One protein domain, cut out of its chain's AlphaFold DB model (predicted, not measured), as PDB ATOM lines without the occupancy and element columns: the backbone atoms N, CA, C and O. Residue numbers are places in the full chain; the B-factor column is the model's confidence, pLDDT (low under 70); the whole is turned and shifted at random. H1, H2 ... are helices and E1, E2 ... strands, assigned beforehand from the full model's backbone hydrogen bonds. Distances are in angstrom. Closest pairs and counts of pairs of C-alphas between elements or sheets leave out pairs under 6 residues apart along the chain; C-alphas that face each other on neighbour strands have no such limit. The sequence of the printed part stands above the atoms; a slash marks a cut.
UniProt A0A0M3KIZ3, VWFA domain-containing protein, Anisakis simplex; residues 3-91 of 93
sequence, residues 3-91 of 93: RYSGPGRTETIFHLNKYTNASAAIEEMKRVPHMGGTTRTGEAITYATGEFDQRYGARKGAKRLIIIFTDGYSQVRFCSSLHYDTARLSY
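Overview. This is residues 3 to 91 of the 93 residues of the protein "VWFA domain-containing protein" of Anisakis simplex (UniProt A0A0M3KIZ3). Two parallel strands, E2 and E3, lie side by side as a small ribbon, with helix H2 beside E2 and the short strand E1 beside H2. Helix H1 is set off at the periphery, its centre 14.9 A from the mean of all C-alphas, and two long links, residues 53 to 64 and residues 71 to 84, loop round the outside. The printed part has 89 residues with two named helices and three named strands, in the order E1, H1, H2, E2, E3; the one sheet has the order E2, E3 and is parallel. The class is mixed, helices and strands, with under half of the residues in named elements. The whole is compact, with a radius of gyration of the C-alphas of 13.5 A, and rounded, with spans of 33 by 33 by 23 A.

Along the chain. Strand E2 is residues 65 to 70, 16.2 A from first to last C-alpha, and begins at C-alpha 65 at (-5.971, -44.705, -44.689). Strand E3 is residues 85 to 90, 16.1 A long, and ends at C-alpha 90 at (-15.063, -57.002, -50.919). Helix H2, residues 41 to 52, is 17.6 A long. Helix H1, residues 22 to 31, is 14.6 A long. Strand E1, residues 10 to 12, is 7.1 A long and begins at C-alpha 10 at (-23.345, -40.288, -48.258).

Arrangement. E2 and E3 are parallel neighbours, with 17 degrees between their directions. C-alphas 66 and 86 face each other at 5.1 A. N 89 and O 68 are within hydrogen-bond range at 3.0 A, as are N 68 and O 87 at 3.2 A. The closest C-alphas of H2 and E2 are those of Ala 48 and Ile 66, 7.8 A apart. H2 and E3 are apart. The closest C-alphas of E1 and H2 are those of Thr 10 and Ala 44, 6.1 A apart. E1 pairs with no named strand, but residues 3 to 4 make a short antiparallel pairing with residues 10 to 11 of E1. H1 is apart from E1, H2, E2 and E3. In H1 every O i to N i+4 pair is within hydrogen-bond range; in H2, 5 of 8 are.

Size, cuts and confidence. The two C-alphas farthest apart are those of Gly 36 and Gly 61, 36.5 A. The printed part has no cut. The links from H2 to E2, 12 residues, and from E2 to E3, 14 residues, are long; those from E1 to H1 and from H1 to H2 are short. The mean pLDDT of the printed part is 82.4, and residues 71 to 91 are under 70 in this model.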
ATOM      1  N   ARG A   3     -21.212 -43.810 -43.978       92.44
ATOM      2  CA  ARG A   3     -22.073 -44.769 -44.673       92.44
ATOM      3  C   ARG A   3     -22.525 -44.177 -45.999       92.44
ATOM      4  O   ARG A   3     -22.690 -42.963 -46.107       92.44
ATOM      5  N   TYR A   4     -22.699 -45.030 -47.000       90.94
ATOM      6  CA  TYR A   4     -23.112 -44.594 -48.324       90.94
ATOM      7  C   TYR A   4     -24.016 -45.617 -49.009       90.94
ATOM      8  O   TYR A   4     -23.988 -46.800 -48.678       90.94
ATOM      9  N   SER A   5     -24.813 -45.148 -49.968       89.00
ATOM     10  CA  SER A   5     -25.590 -45.997 -50.875       89.00
ATOM     11  C   SER A   5     -25.683 -45.345 -52.265       89.00
ATOM     12  O   SER A   5     -24.666 -45.197 -52.952       89.00
ATOM     13  N   GLY A   6     -26.894 -44.971 -52.684       84.06
ATOM     14  CA  GLY A   6     -27.187 -44.375 -53.983       84.06
ATOM     15  C   GLY A   6     -26.810 -42.887 -54.096       84.06
ATOM     16  O   GLY A   6     -26.161 -42.338 -53.208       84.06
ATOM     17  N   PRO A   7     -27.224 -42.219 -55.189       82.44
ATOM     18  CA  PRO A   7     -26.884 -40.819 -55.471       82.44
ATOM     19  C   PRO A   7     -27.203 -39.880 -54.300       82.44
ATOM     20  O   PRO A   7     -28.336 -39.881 -53.819       82.44
ATOM     21  N   GLY A   8     -26.227 -39.086 -53.846       84.88
ATOM     22  CA  GLY A   8     -26.419 -38.108 -52.770       84.88
ATOM     23  C   GLY A   8     -26.652 -38.716 -51.383       84.88
ATOM     24  O   GLY A   8     -26.956 -37.993 -50.440       84.88
ATOM     25  N   ARG A   9     -26.514 -40.040 -51.233       89.06
ATOM     26  CA  ARG A   9     -26.735 -40.750 -49.967       89.06
ATOM     27  C   ARG A   9     -25.410 -41.134 -49.334       89.06
ATOM     28  O   ARG A   9     -25.145 -42.322 -49.170       89.06
ATOM     29  N   THR A  10     -24.602 -40.133 -49.002       92.12
ATOM     30  CA  THR A  10     -23.345 -40.288 -48.258       92.12
ATOM     31  C   THR A  10     -23.415 -39.459 -46.983       92.12
ATOM     32  O   THR A  10     -23.676 -38.261 -47.037       92.12
ATOM     33  N   GLU A  11     -23.202 -40.097 -45.835       93.69
ATOM     34  CA  GLU A  11     -23.402 -39.481 -44.522       93.69
ATOM     35  C   GLU A  11     -22.240 -39.820 -43.583       93.69
ATOM     36  O   GLU A  11     -21.905 -40.997 -43.390       93.69
ATOM     37  N   THR A  12     -21.659 -38.801 -42.945       95.44
ATOM     38  CA  THR A  12     -20.759 -39.003 -41.806       95.44
ATOM     39  C   THR A  12     -21.566 -39.358 -40.562       95.44
ATOM     40  O   THR A  12     -22.338 -38.551 -40.054       95.44
ATOM     41  N   ILE A  13     -21.347 -40.564 -40.038       94.94
ATOM     42  CA  ILE A  13     -21.907 -41.006 -38.752       94.94
ATOM     43  C   ILE A  13     -21.076 -40.445 -37.596       94.94
ATOM     44  O   ILE A  13     -21.608 -40.000 -36.581       94.94
ATOM     45  N   PHE A  14     -19.751 -40.444 -37.758       95.88
ATOM     46  CA  PHE A  14     -18.845 -39.798 -36.817       95.88
ATOM     47  C   PHE A  14     -17.496 -39.427 -37.430       95.88
ATOM     48  O   PHE A  14     -16.960 -40.172 -38.255       95.88
ATOM     49  N   HIS A  15     -16.929 -38.320 -36.954       96.88
ATOM     50  CA  HIS A  15     -15.601 -37.816 -37.308       96.88
ATOM     51  C   HIS A  15     -14.471 -38.524 -36.539       96.88
ATOM     52  O   HIS A  15     -14.717 -39.246 -35.567       96.88
ATOM     53  N   LEU A  16     -13.217 -38.302 -36.950       95.12
ATOM     54  CA  LEU A  16     -12.027 -38.945 -36.366       95.12
ATOM     55  C   LEU A  16     -11.795 -38.572 -34.893       95.12
ATOM     56  O   LEU A  16     -11.185 -39.343 -34.160       95.12
ATOM     57  N   ASN A  17     -12.287 -37.413 -34.454       95.44
ATOM     58  CA  ASN A  17     -12.172 -36.935 -33.074       95.44
ATOM     59  C   ASN A  17     -13.302 -37.389 -32.136       95.44
ATOM     60  O   ASN A  17     -13.255 -37.042 -30.958       95.44
ATOM     61  N   LYS A  18     -14.308 -38.145 -32.605       96.56
ATOM     62  CA  LYS A  18     -15.430 -38.547 -31.735       96.56
ATOM     63  C   LYS A  18     -15.020 -39.565 -30.672       96.56
ATOM     64  O   LYS A  18     -15.463 -39.468 -29.532       96.56
ATOM     65  N   TYR A  19     -14.198 -40.548 -31.040       95.88
ATOM     66  CA  TYR A  19     -13.857 -41.670 -30.168       95.88
ATOM     67  C   TYR A  19     -12.360 -41.789 -29.934       95.88
ATOM     68  O   TYR A  19     -11.563 -41.777 -30.867       95.88
ATOM     69  N   THR A  20     -11.998 -42.007 -28.673       93.38
ATOM     70  CA  THR A  20     -10.646 -42.382 -28.242       93.38
ATOM     71  C   THR A  20     -10.529 -43.875 -27.916       93.38
ATOM     72  O   THR A  20      -9.421 -44.378 -27.755       93.38
ATOM     73  N   ASN A  21     -11.660 -44.597 -27.850       93.94
ATOM     74  CA  ASN A  21     -11.742 -46.029 -27.557       93.94
ATOM     75  C   ASN A  21     -12.422 -46.792 -28.706       93.94
ATOM     76  O   ASN A  21     -13.509 -46.420 -29.156       93.94
ATOM     77  N   ALA A  22     -11.812 -47.903 -29.124       91.69
ATOM     78  CA  ALA A  22     -12.332 -48.781 -30.166       91.69
ATOM     79  C   ALA A  22     -13.704 -49.381 -29.816       91.69
ATOM     80  O   ALA A  22     -14.568 -49.450 -30.687       91.69
ATOM     81  N   SER A  23     -13.943 -49.768 -28.557       96.12
ATOM     82  CA  SER A  23     -15.202 -50.418 -28.162       96.12
ATOM     83  C   SER A  23     -16.423 -49.523 -28.392       96.12
ATOM     84  O   SER A  23     -17.430 -49.991 -28.915       96.12
ATOM     85  N   ALA A  24     -16.310 -48.227 -28.084       95.00
ATOM     86  CA  ALA A  24     -17.386 -47.257 -28.297       95.00
ATOM     87  C   ALA A  24     -17.662 -47.025 -29.794       95.00
ATOM     88  O   ALA A  24     -18.815 -46.994 -30.222       95.00
ATOM     89  N   ALA A  25     -16.605 -46.945 -30.610       93.56
ATOM     90  CA  ALA A  25     -16.741 -46.824 -32.060       93.56
ATOM     91  C   ALA A  25     -17.416 -48.061 -32.683       93.56
ATOM     92  O   ALA A  25     -18.267 -47.928 -33.563       93.56
ATOM     93  N   ILE A  26     -17.065 -49.262 -32.210       93.69
ATOM     94  CA  ILE A  26     -17.673 -50.525 -32.655       93.69
ATOM     95  C   ILE A  26     -19.148 -50.594 -32.252       93.69
ATOM     96  O   ILE A  26     -19.977 -51.052 -33.038       93.69
ATOM     97  N   GLU A  27     -19.490 -50.156 -31.043       94.94
ATOM     98  CA  GLU A  27     -20.873 -50.152 -30.576       94.94
ATOM     99  C   GLU A  27     -21.755 -49.225 -31.417       94.94
ATOM    100  O   GLU A  27     -22.835 -49.638 -31.837       94.94
ATOM    101  N   GLU A  28     -21.289 -48.012 -31.730       93.12
ATOM    102  CA  GLU A  28     -22.035 -47.127 -32.626       93.12
ATOM    103  C   GLU A  28     -22.159 -47.728 -34.026       93.12
ATOM    104  O   GLU A  28     -23.256 -47.747 -34.578       93.12
ATOM    105  N   MET A  29     -21.079 -48.295 -34.571       90.31
ATOM    106  CA  MET A  29     -21.098 -48.949 -35.882       90.31
ATOM    107  C   MET A  29     -22.178 -50.036 -35.973       90.31
ATOM    108  O   MET A  29     -22.883 -50.104 -36.976       90.31
ATOM    109  N   LYS A  30     -22.356 -50.847 -34.921       90.62
ATOM    110  CA  LYS A  30     -23.400 -51.887 -34.861       90.62
ATOM    111  C   LYS A  30     -24.823 -51.326 -34.858       90.62
ATOM    112  O   LYS A  30     -25.747 -52.035 -35.244       90.62
ATOM    113  N   ARG A  31     -25.014 -50.087 -34.399       91.81
ATOM    114  CA  ARG A  31     -26.326 -49.426 -34.325       91.81
ATOM    115  C   ARG A  31     -26.700 -48.702 -35.615       91.81
ATOM    116  O   ARG A  31     -27.857 -48.320 -35.768       91.81
ATOM    117  N   VAL A  32     -25.752 -48.487 -36.530       88.62
ATOM    118  CA  VAL A  32     -26.016 -47.788 -37.792       88.62
ATOM    119  C   VAL A  32     -26.945 -48.633 -38.672       88.62
ATOM    120  O   VAL A  32     -26.566 -49.736 -39.066       88.62
ATOM    121  N   PRO A  33     -28.145 -48.135 -39.032       86.06
ATOM    122  CA  PRO A  33     -29.076 -48.898 -39.850       86.06
ATOM    123  C   PRO A  33     -28.593 -48.999 -41.298       86.06
ATOM    124  O   PRO A  33     -27.926 -48.098 -41.821       86.06
ATOM    125  N   HIS A  34     -28.974 -50.088 -41.965       80.06
ATOM    126  CA  HIS A  34     -28.623 -50.326 -43.359       80.06
ATOM    127  C   HIS A  34     -29.307 -49.307 -44.286       80.06
ATOM    128  O   HIS A  34     -30.526 -49.129 -44.256       80.06
ATOM    129  N   MET A  35     -28.518 -48.637 -45.127       74.50
ATOM    130  CA  MET A  35     -29.026 -47.791 -46.205       74.50
ATOM    131  C   MET A  35     -29.214 -48.661 -47.448       74.50
ATOM    132  O   MET A  35     -28.312 -48.735 -48.274       74.50
ATOM    133  N   GLY A  36     -30.355 -49.338 -47.595       72.25
ATOM    134  CA  GLY A  36     -30.647 -50.045 -48.852       72.25
ATOM    135  C   GLY A  36     -30.527 -49.096 -50.056       72.25
ATOM    136  O   GLY A  36     -30.754 -47.895 -49.905       72.25
ATOM    137  N   GLY A  37     -30.158 -49.581 -51.242       75.81
ATOM    138  CA  GLY A  37     -29.948 -48.739 -52.428       75.81
ATOM    139  C   GLY A  37     -28.867 -49.290 -53.358       75.81
ATOM    140  O   GLY A  37     -28.481 -50.445 -53.240       75.81
ATOM    141  N   THR A  38     -28.389 -48.466 -54.295       77.56
ATOM    142  CA  THR A  38     -27.254 -48.808 -55.173       77.56
ATOM    143  C   THR A  38     -25.910 -48.494 -54.507       77.56
ATOM    144  O   THR A  38     -25.876 -47.883 -53.444       77.56
ATOM    145  N   THR A  39     -24.794 -48.885 -55.134       78.94
ATOM    146  CA  THR A  39     -23.446 -48.775 -54.542       78.94
ATOM    147  C   THR A  39     -22.569 -47.768 -55.298       78.94
ATOM    148  O   THR A  39     -21.942 -48.105 -56.313       78.94
ATOM    149  N   ARG A  40     -22.481 -46.522 -54.801       80.75
ATOM    150  CA  ARG A  40     -21.633 -45.446 -55.364       80.75
ATOM    151  C   ARG A  40     -20.353 -45.196 -54.563       80.75
ATOM    152  O   ARG A  40     -20.168 -44.160 -53.932       80.75
ATOM    153  N   THR A  41     -19.420 -46.138 -54.648       82.31
ATOM    154  CA  THR A  41     -18.157 -46.090 -53.901       82.31
ATOM    155  C   THR A  41     -17.272 -44.905 -54.296       82.31
ATOM    156  O   THR A  41     -16.614 -44.338 -53.433       82.31
ATOM    157  N   GLY A  42     -17.265 -44.486 -55.570       83.31
ATOM    158  CA  GLY A  42     -16.459 -43.339 -56.016       83.31
ATOM    159  C   GLY A  42     -16.831 -42.028 -55.312       83.31
ATOM    160  O   GLY A  42     -15.960 -41.354 -54.771       83.31
ATOM    161  N   GLU A  43     -18.129 -41.717 -55.253       86.19
ATOM    162  CA  GLU A  43     -18.669 -40.541 -54.551       86.19
ATOM    163  C   GLU A  43     -18.345 -40.597 -53.052       86.19
ATOM    164  O   GLU A  43     -17.872 -39.617 -52.474       86.19
ATOM    165  N   ALA A  44     -18.502 -41.778 -52.448       88.38
ATOM    166  CA  ALA A  44     -18.194 -42.001 -51.043       88.38
ATOM    167  C   ALA A  44     -16.708 -41.795 -50.716       88.38
ATOM    168  O   ALA A  44     -16.387 -41.225 -49.675       88.38
ATOM    169  N   ILE A  45     -15.793 -42.215 -51.599       88.94
ATOM    170  CA  ILE A  45     -14.355 -41.978 -51.416       88.94
ATOM    171  C   ILE A  45     -14.059 -40.481 -51.471       88.94
ATOM    172  O   ILE A  45     -13.392 -39.972 -50.574       88.94
ATOM    173  N   THR A  46     -14.561 -39.769 -52.485       90.19
ATOM    174  CA  THR A  46     -14.352 -38.318 -52.602       90.19
ATOM    175  C   THR A  46     -14.849 -37.598 -51.355       90.19
ATOM    176  O   THR A  46     -14.114 -36.800 -50.779       90.19
ATOM    177  N   TYR A  47     -16.044 -37.943 -50.882       92.06
ATOM    178  CA  TYR A  47     -16.587 -37.411 -49.639       92.06
ATOM    179  C   TYR A  47     -15.682 -37.726 -48.434       92.06
ATOM    180  O   TYR A  47     -15.339 -36.833 -47.660       92.06
ATOM    181  N   ALA A  48     -15.206 -38.971 -48.317       92.50
ATOM    182  CA  ALA A  48     -14.339 -39.409 -47.224       92.50
ATOM    183  C   ALA A  48     -12.989 -38.686 -47.165       92.50
ATOM    184  O   ALA A  48     -12.426 -38.548 -46.080       92.50
ATOM    185  N   THR A  49     -12.468 -38.179 -48.286       92.00
ATOM    186  CA  THR A  49     -11.225 -37.387 -48.257       92.00
ATOM    187  C   THR A  49     -11.359 -36.102 -47.434       92.00
ATOM    188  O   THR A  49     -10.372 -35.664 -46.838       92.00
ATOM    189  N   GLY A  50     -12.573 -35.549 -47.323       93.25
ATOM    190  CA  GLY A  50     -12.868 -34.379 -46.495       93.25
ATOM    191  C   GLY A  50     -12.740 -34.636 -44.990       93.25
ATOM    192  O   GLY A  50     -12.488 -33.704 -44.231       93.25
ATOM    193  N   GLU A  51     -12.823 -35.893 -44.543       95.12
ATOM    194  CA  GLU A  51     -12.647 -36.262 -43.130       95.12
ATOM    195  C   GLU A  51     -11.198 -36.100 -42.651       95.12
ATOM    196  O   GLU A  51     -10.938 -36.068 -41.448       95.12
ATOM    197  N   PHE A  52     -10.236 -35.958 -43.570       94.44
ATOM    198  CA  PHE A  52      -8.836 -35.690 -43.229       94.44
ATOM    199  C   PHE A  52      -8.541 -34.211 -42.920       94.44
ATOM    200  O   PHE A  52      -7.371 -33.824 -42.834       94.44
ATOM    201  N   ASP A  53      -9.573 -33.392 -42.721       95.00
ATOM    202  CA  ASP A  53      -9.451 -32.044 -42.171       95.00
ATOM    203  C   ASP A  53      -9.149 -32.089 -40.657       95.00
ATOM    204  O   ASP A  53      -9.699 -32.898 -39.901       95.00
ATOM    205  N   GLN A  54      -8.265 -31.204 -40.189       95.00
ATOM    206  CA  GLN A  54      -7.904 -31.107 -38.773       95.00
ATOM    207  C   GLN A  54      -9.112 -30.795 -37.882       95.00
ATOM    208  O   GLN A  54      -9.169 -31.283 -36.753       95.00
ATOM    209  N   ARG A  55     -10.113 -30.068 -38.396       96.81
ATOM    210  CA  ARG A  55     -11.364 -29.773 -37.675       96.81
ATOM    211  C   ARG A  55     -12.156 -31.034 -37.305       96.81
ATOM    212  O   ARG A  55     -12.923 -31.016 -36.348       96.81
ATOM    213  N   TYR A  56     -11.937 -32.130 -38.032       96.88
ATOM    214  CA  TYR A  56     -12.567 -33.430 -37.805       96.88
ATOM    215  C   TYR A  56     -11.653 -34.426 -37.082       96.88
ATOM    216  O   TYR A  56     -12.020 -35.587 -36.918       96.88
ATOM    217  N   GLY A  57     -10.480 -33.991 -36.606       95.00
ATOM    218  CA  GLY A  57      -9.555 -34.818 -35.826       95.00
ATOM    219  C   GLY A  57      -8.402 -35.432 -36.614       95.00
ATOM    220  O   GLY A  57      -7.674 -36.270 -36.078       95.00
ATOM    221  N   ALA A  58      -8.199 -35.037 -37.871       95.69
ATOM    222  CA  ALA A  58      -7.057 -35.510 -38.637       95.69
ATOM    223  C   ALA A  58      -5.735 -34.975 -38.064       95.69
ATOM    224  O   ALA A  58      -5.571 -33.782 -37.813       95.69
ATOM    225  N   ARG A  59      -4.751 -35.863 -37.888       94.75
ATOM    226  CA  ARG A  59      -3.445 -35.513 -37.312       94.75
ATOM    227  C   ARG A  59      -2.440 -35.153 -38.403       94.75
ATOM    228  O   ARG A  59      -2.276 -35.888 -39.377       94.75
ATOM    229  N   LYS A  60      -1.720 -34.040 -38.224       93.25
ATOM    230  CA  LYS A  60      -0.625 -33.639 -39.122       93.25
ATOM    231  C   LYS A  60       0.482 -34.704 -39.093       93.25
ATOM    232  O   LYS A  60       0.893 -35.128 -38.020       93.25
ATOM    233  N   GLY A  61       0.945 -35.140 -40.265       90.81
ATOM    234  CA  GLY A  61       2.008 -36.147 -40.401       90.81
ATOM    235  C   GLY A  61       1.575 -37.606 -40.191       90.81
ATOM    236  O   GLY A  61       2.380 -38.504 -40.419       90.81
ATOM    237  N   ALA A  62       0.323 -37.873 -39.804       92.56
ATOM    238  CA  ALA A  62      -0.188 -39.239 -39.746       92.56
ATOM    239  C   ALA A  62      -0.479 -39.777 -41.156       92.56
ATOM    240  O   ALA A  62      -0.971 -39.045 -42.022       92.56
ATOM    241  N   LYS A  63      -0.225 -41.075 -41.372       91.19
ATOM    242  CA  LYS A  63      -0.676 -41.772 -42.582       91.19
ATOM    243  C   LYS A  63      -2.202 -41.733 -42.659       91.19
ATOM    244  O   LYS A  63      -2.890 -41.911 -41.653       91.19
ATOM    245  N   ARG A  64      -2.716 -41.500 -43.862       90.25
ATOM    246  CA  ARG A  64      -4.146 -41.387 -44.151       90.25
ATOM    247  C   ARG A  64      -4.590 -42.663 -44.853       90.25
ATOM    248  O   ARG A  64      -4.097 -42.954 -45.937       90.25
ATOM    249  N   LEU A  65      -5.478 -43.416 -44.210       89.88
ATOM    250  CA  LEU A  65      -5.971 -44.705 -44.689       89.88
ATOM    251  C   LEU A  65      -7.493 -44.648 -44.810       89.88
ATOM    252  O   LEU A  65      -8.166 -44.229 -43.866       89.88
ATOM    253  N   ILE A  66      -8.023 -45.104 -45.944       89.69
ATOM    254  CA  ILE A  66      -9.456 -45.344 -46.124       89.69
ATOM    255  C   ILE A  66      -9.662 -46.853 -46.274       89.69
ATOM    256  O   ILE A  66      -9.118 -47.476 -47.187       89.69
ATOM    257  N   ILE A  67     -10.452 -47.432 -45.369       88.31
ATOM    258  CA  ILE A  67     -10.886 -48.831 -45.433       88.31
ATOM    259  C   ILE A  67     -12.333 -48.839 -45.910       88.31
ATOM    260  O   ILE A  67     -13.191 -48.193 -45.307       88.31
ATOM    261  N   ILE A  68     -12.596 -49.565 -46.994       86.25
ATOM    262  CA  ILE A  68     -13.916 -49.619 -47.623       86.25
ATOM    263  C   ILE A  68     -14.469 -51.031 -47.497       86.25
ATOM    264  O   ILE A  68     -13.838 -51.982 -47.961       86.25
ATOM    265  N   PHE A  69     -15.669 -51.135 -46.929       83.88
ATOM    266  CA  PHE A  69     -16.472 -52.352 -46.906       83.88
ATOM    267  C   PHE A  69     -17.557 -52.253 -47.983       83.88
ATOM    268  O   PHE A  69     -18.288 -51.262 -48.041       83.88
ATOM    269  N   THR A  70     -17.630 -53.246 -48.867       79.75
ATOM    270  CA  THR A  70     -18.641 -53.333 -49.931       79.75
ATOM    271  C   THR A  70     -18.924 -54.794 -50.278       79.75
ATOM    272  O   THR A  70     -18.050 -55.651 -50.158       79.75
ATOM    273  N   ASP A  71     -20.152 -55.068 -50.692       69.25
ATOM    274  CA  ASP A  71     -20.687 -56.373 -51.077       69.25
ATOM    275  C   ASP A  71     -20.512 -56.714 -52.574       69.25
ATOM    276  O   ASP A  71     -20.823 -57.823 -52.996       69.25
ATOM    277  N   GLY A  72     -20.001 -55.802 -53.419       63.88
ATOM    278  CA  GLY A  72     -19.854 -56.095 -54.853       63.88
ATOM    279  C   GLY A  72     -19.482 -54.922 -55.767       63.88
ATOM    280  O   GLY A  72     -19.008 -53.874 -55.323       63.88
ATOM    281  N   TYR A  73     -19.636 -55.121 -57.085       56.12
ATOM    282  CA  TYR A  73     -19.290 -54.157 -58.144       56.12
ATOM    283  C   TYR A  73     -19.928 -52.781 -57.892       56.12
ATOM    284  O   TYR A  73     -21.147 -52.638 -57.841       56.12
ATOM    285  N   SER A  74     -19.097 -51.740 -57.780       59.84
ATOM    286  CA  SER A  74     -19.606 -50.367 -57.725       59.84
ATOM    287  C   SER A  74     -19.916 -49.881 -59.137       59.84
ATOM    288  O   SER A  74     -19.136 -50.116 -60.059       59.84
ATOM    289  N   GLN A  75     -21.022 -49.152 -59.293       53.91
ATOM    290  CA  GLN A  75     -21.452 -48.583 -60.578       53.91
ATOM    291  C   GLN A  75     -20.550 -47.436 -61.073       53.91
ATOM    292  O   GLN A  75     -20.762 -46.915 -62.164       53.91
ATOM    293  N   VAL A  76     -19.546 -47.025 -60.287       51.38
ATOM    294  CA  VAL A  76     -18.633 -45.926 -60.623       51.38
ATOM    295  C   VAL A  76     -17.188 -46.398 -60.481       51.38
ATOM    296  O   VAL A  76     -16.777 -46.893 -59.430       51.38
ATOM    297  N   ARG A  77     -16.403 -46.232 -61.550       50.44
ATOM    298  CA  ARG A  77     -14.972 -46.547 -61.571       50.44
ATOM    299  C   ARG A  77     -14.224 -45.516 -60.719       50.44
ATOM    300  O   ARG A  77     -14.354 -44.316 -60.945       50.44
ATOM    301  N   PHE A  78     -13.443 -45.978 -59.748       52.62
ATOM    302  CA  PHE A  78     -12.501 -45.121 -59.028       52.62
ATOM    303  C   PHE A  78     -11.301 -44.813 -59.938       52.62
ATOM    304  O   PHE A  78     -10.763 -45.724 -60.567       52.62
ATOM    305  N   CYS A  79     -10.892 -43.546 -60.020       48.66
ATOM    306  CA  CYS A  79      -9.671 -43.127 -60.709       48.66
ATOM    307  C   CYS A  79      -8.612 -42.775 -59.655       48.66
ATOM    308  O   CYS A  79      -8.831 -41.903 -58.817       48.66
ATOM    309  N   SER A  80      -7.480 -43.480 -59.670       51.28
ATOM    310  CA  SER A  80      -6.456 -43.460 -58.618       51.28
ATOM    311  C   SER A  80      -5.474 -42.282 -58.724       51.28
ATOM    312  O   SER A  80      -4.264 -42.485 -58.693       51.28
ATOM    313  N   SER A  81      -5.959 -41.046 -58.866       55.84
ATOM    314  CA  SER A  81      -5.087 -39.855 -58.875       55.84
ATOM    315  C   SER A  81      -4.799 -39.284 -57.477       55.84
ATOM    316  O   SER A  81      -4.015 -38.346 -57.341       55.84
ATOM    317  N   LEU A  82      -5.416 -39.832 -56.427       54.59
ATOM    318  CA  LEU A  82      -5.281 -39.345 -55.054       54.59
ATOM    319  C   LEU A  82      -4.160 -40.089 -54.302       54.59
ATOM    320  O   LEU A  82      -4.114 -41.315 -54.312       54.59
ATOM    321  N   HIS A  83      -3.295 -39.347 -53.600       63.75
ATOM    322  CA  HIS A  83      -2.203 -39.852 -52.744       63.75
ATOM    323  C   HIS A  83      -2.717 -40.488 -51.422       63.75
ATOM    324  O   HIS A  83      -2.261 -40.137 -50.332       63.75
ATOM    325  N   TYR A  84      -3.700 -41.393 -51.488       64.81
ATOM    326  CA  TYR A  84      -4.209 -42.131 -50.325       64.81
ATOM    327  C   TYR A  84      -4.083 -43.638 -50.535       64.81
ATOM    328  O   TYR A  84      -4.542 -44.167 -51.549       64.81
ATOM    329  N   ASP A  85      -3.558 -44.336 -49.527       66.44
ATOM    330  CA  ASP A  85      -3.619 -45.794 -49.487       66.44
ATOM    331  C   ASP A  85      -5.079 -46.208 -49.256       66.44
ATOM    332  O   ASP A  85      -5.685 -45.910 -48.221       66.44
ATOM    333  N   THR A  86      -5.666 -46.857 -50.260       58.84
ATOM    334  CA  THR A  86      -7.060 -47.312 -50.235       58.84
ATOM    335  C   THR A  86      -7.085 -48.833 -50.248       58.84
ATOM    336  O   THR A  86      -6.709 -49.453 -51.242       58.84
ATOM    337  N   ALA A  87      -7.546 -49.439 -49.155       63.31
ATOM    338  CA  ALA A  87      -7.749 -50.881 -49.070       63.31
ATOM    339  C   ALA A  87      -9.235 -51.195 -49.281       63.31
ATOM    340  O   ALA A  87     -10.095 -50.765 -48.504       63.31
ATOM    341  N   ARG A  88      -9.545 -51.942 -50.344       63.84
ATOM    342  CA  ARG A  88     -10.904 -52.404 -50.640       63.84
ATOM    343  C   ARG A  88     -11.078 -53.829 -50.131       63.84
ATOM    344  O   ARG A  88     -10.457 -54.746 -50.660       63.84
ATOM    345  N   LEU A  89     -11.964 -54.013 -49.157       57.50
ATOM    346  CA  LEU A  89     -12.421 -55.329 -48.726       57.50
ATOM    347  C   LEU A  89     -13.784 -55.583 -49.369       57.50
ATOM    348  O   LEU A  89     -14.751 -54.866 -49.107       57.50
ATOM    349  N   SER A  90     -13.826 -56.566 -50.269       58.28
ATOM    350  CA  SER A  90     -15.063 -57.002 -50.919       58.28
ATOM    351  C   SER A  90     -15.495 -58.322 -50.290       58.28
ATOM    352  O   SER A  90     -14.678 -59.235 -50.191       58.28
ATOM    353  N   TYR A  91     -16.752 -58.418 -49.875       43.81
ATOM    354  CA  TYR A  91     -17.362 -59.669 -49.426       43.81
ATOM    355  C   TYR A  91     -18.382 -60.101 -50.478       43.81
ATOM    356  O   TYR A  91     -19.202 -59.284 -50.875       43.81
TER     357      TYR A  91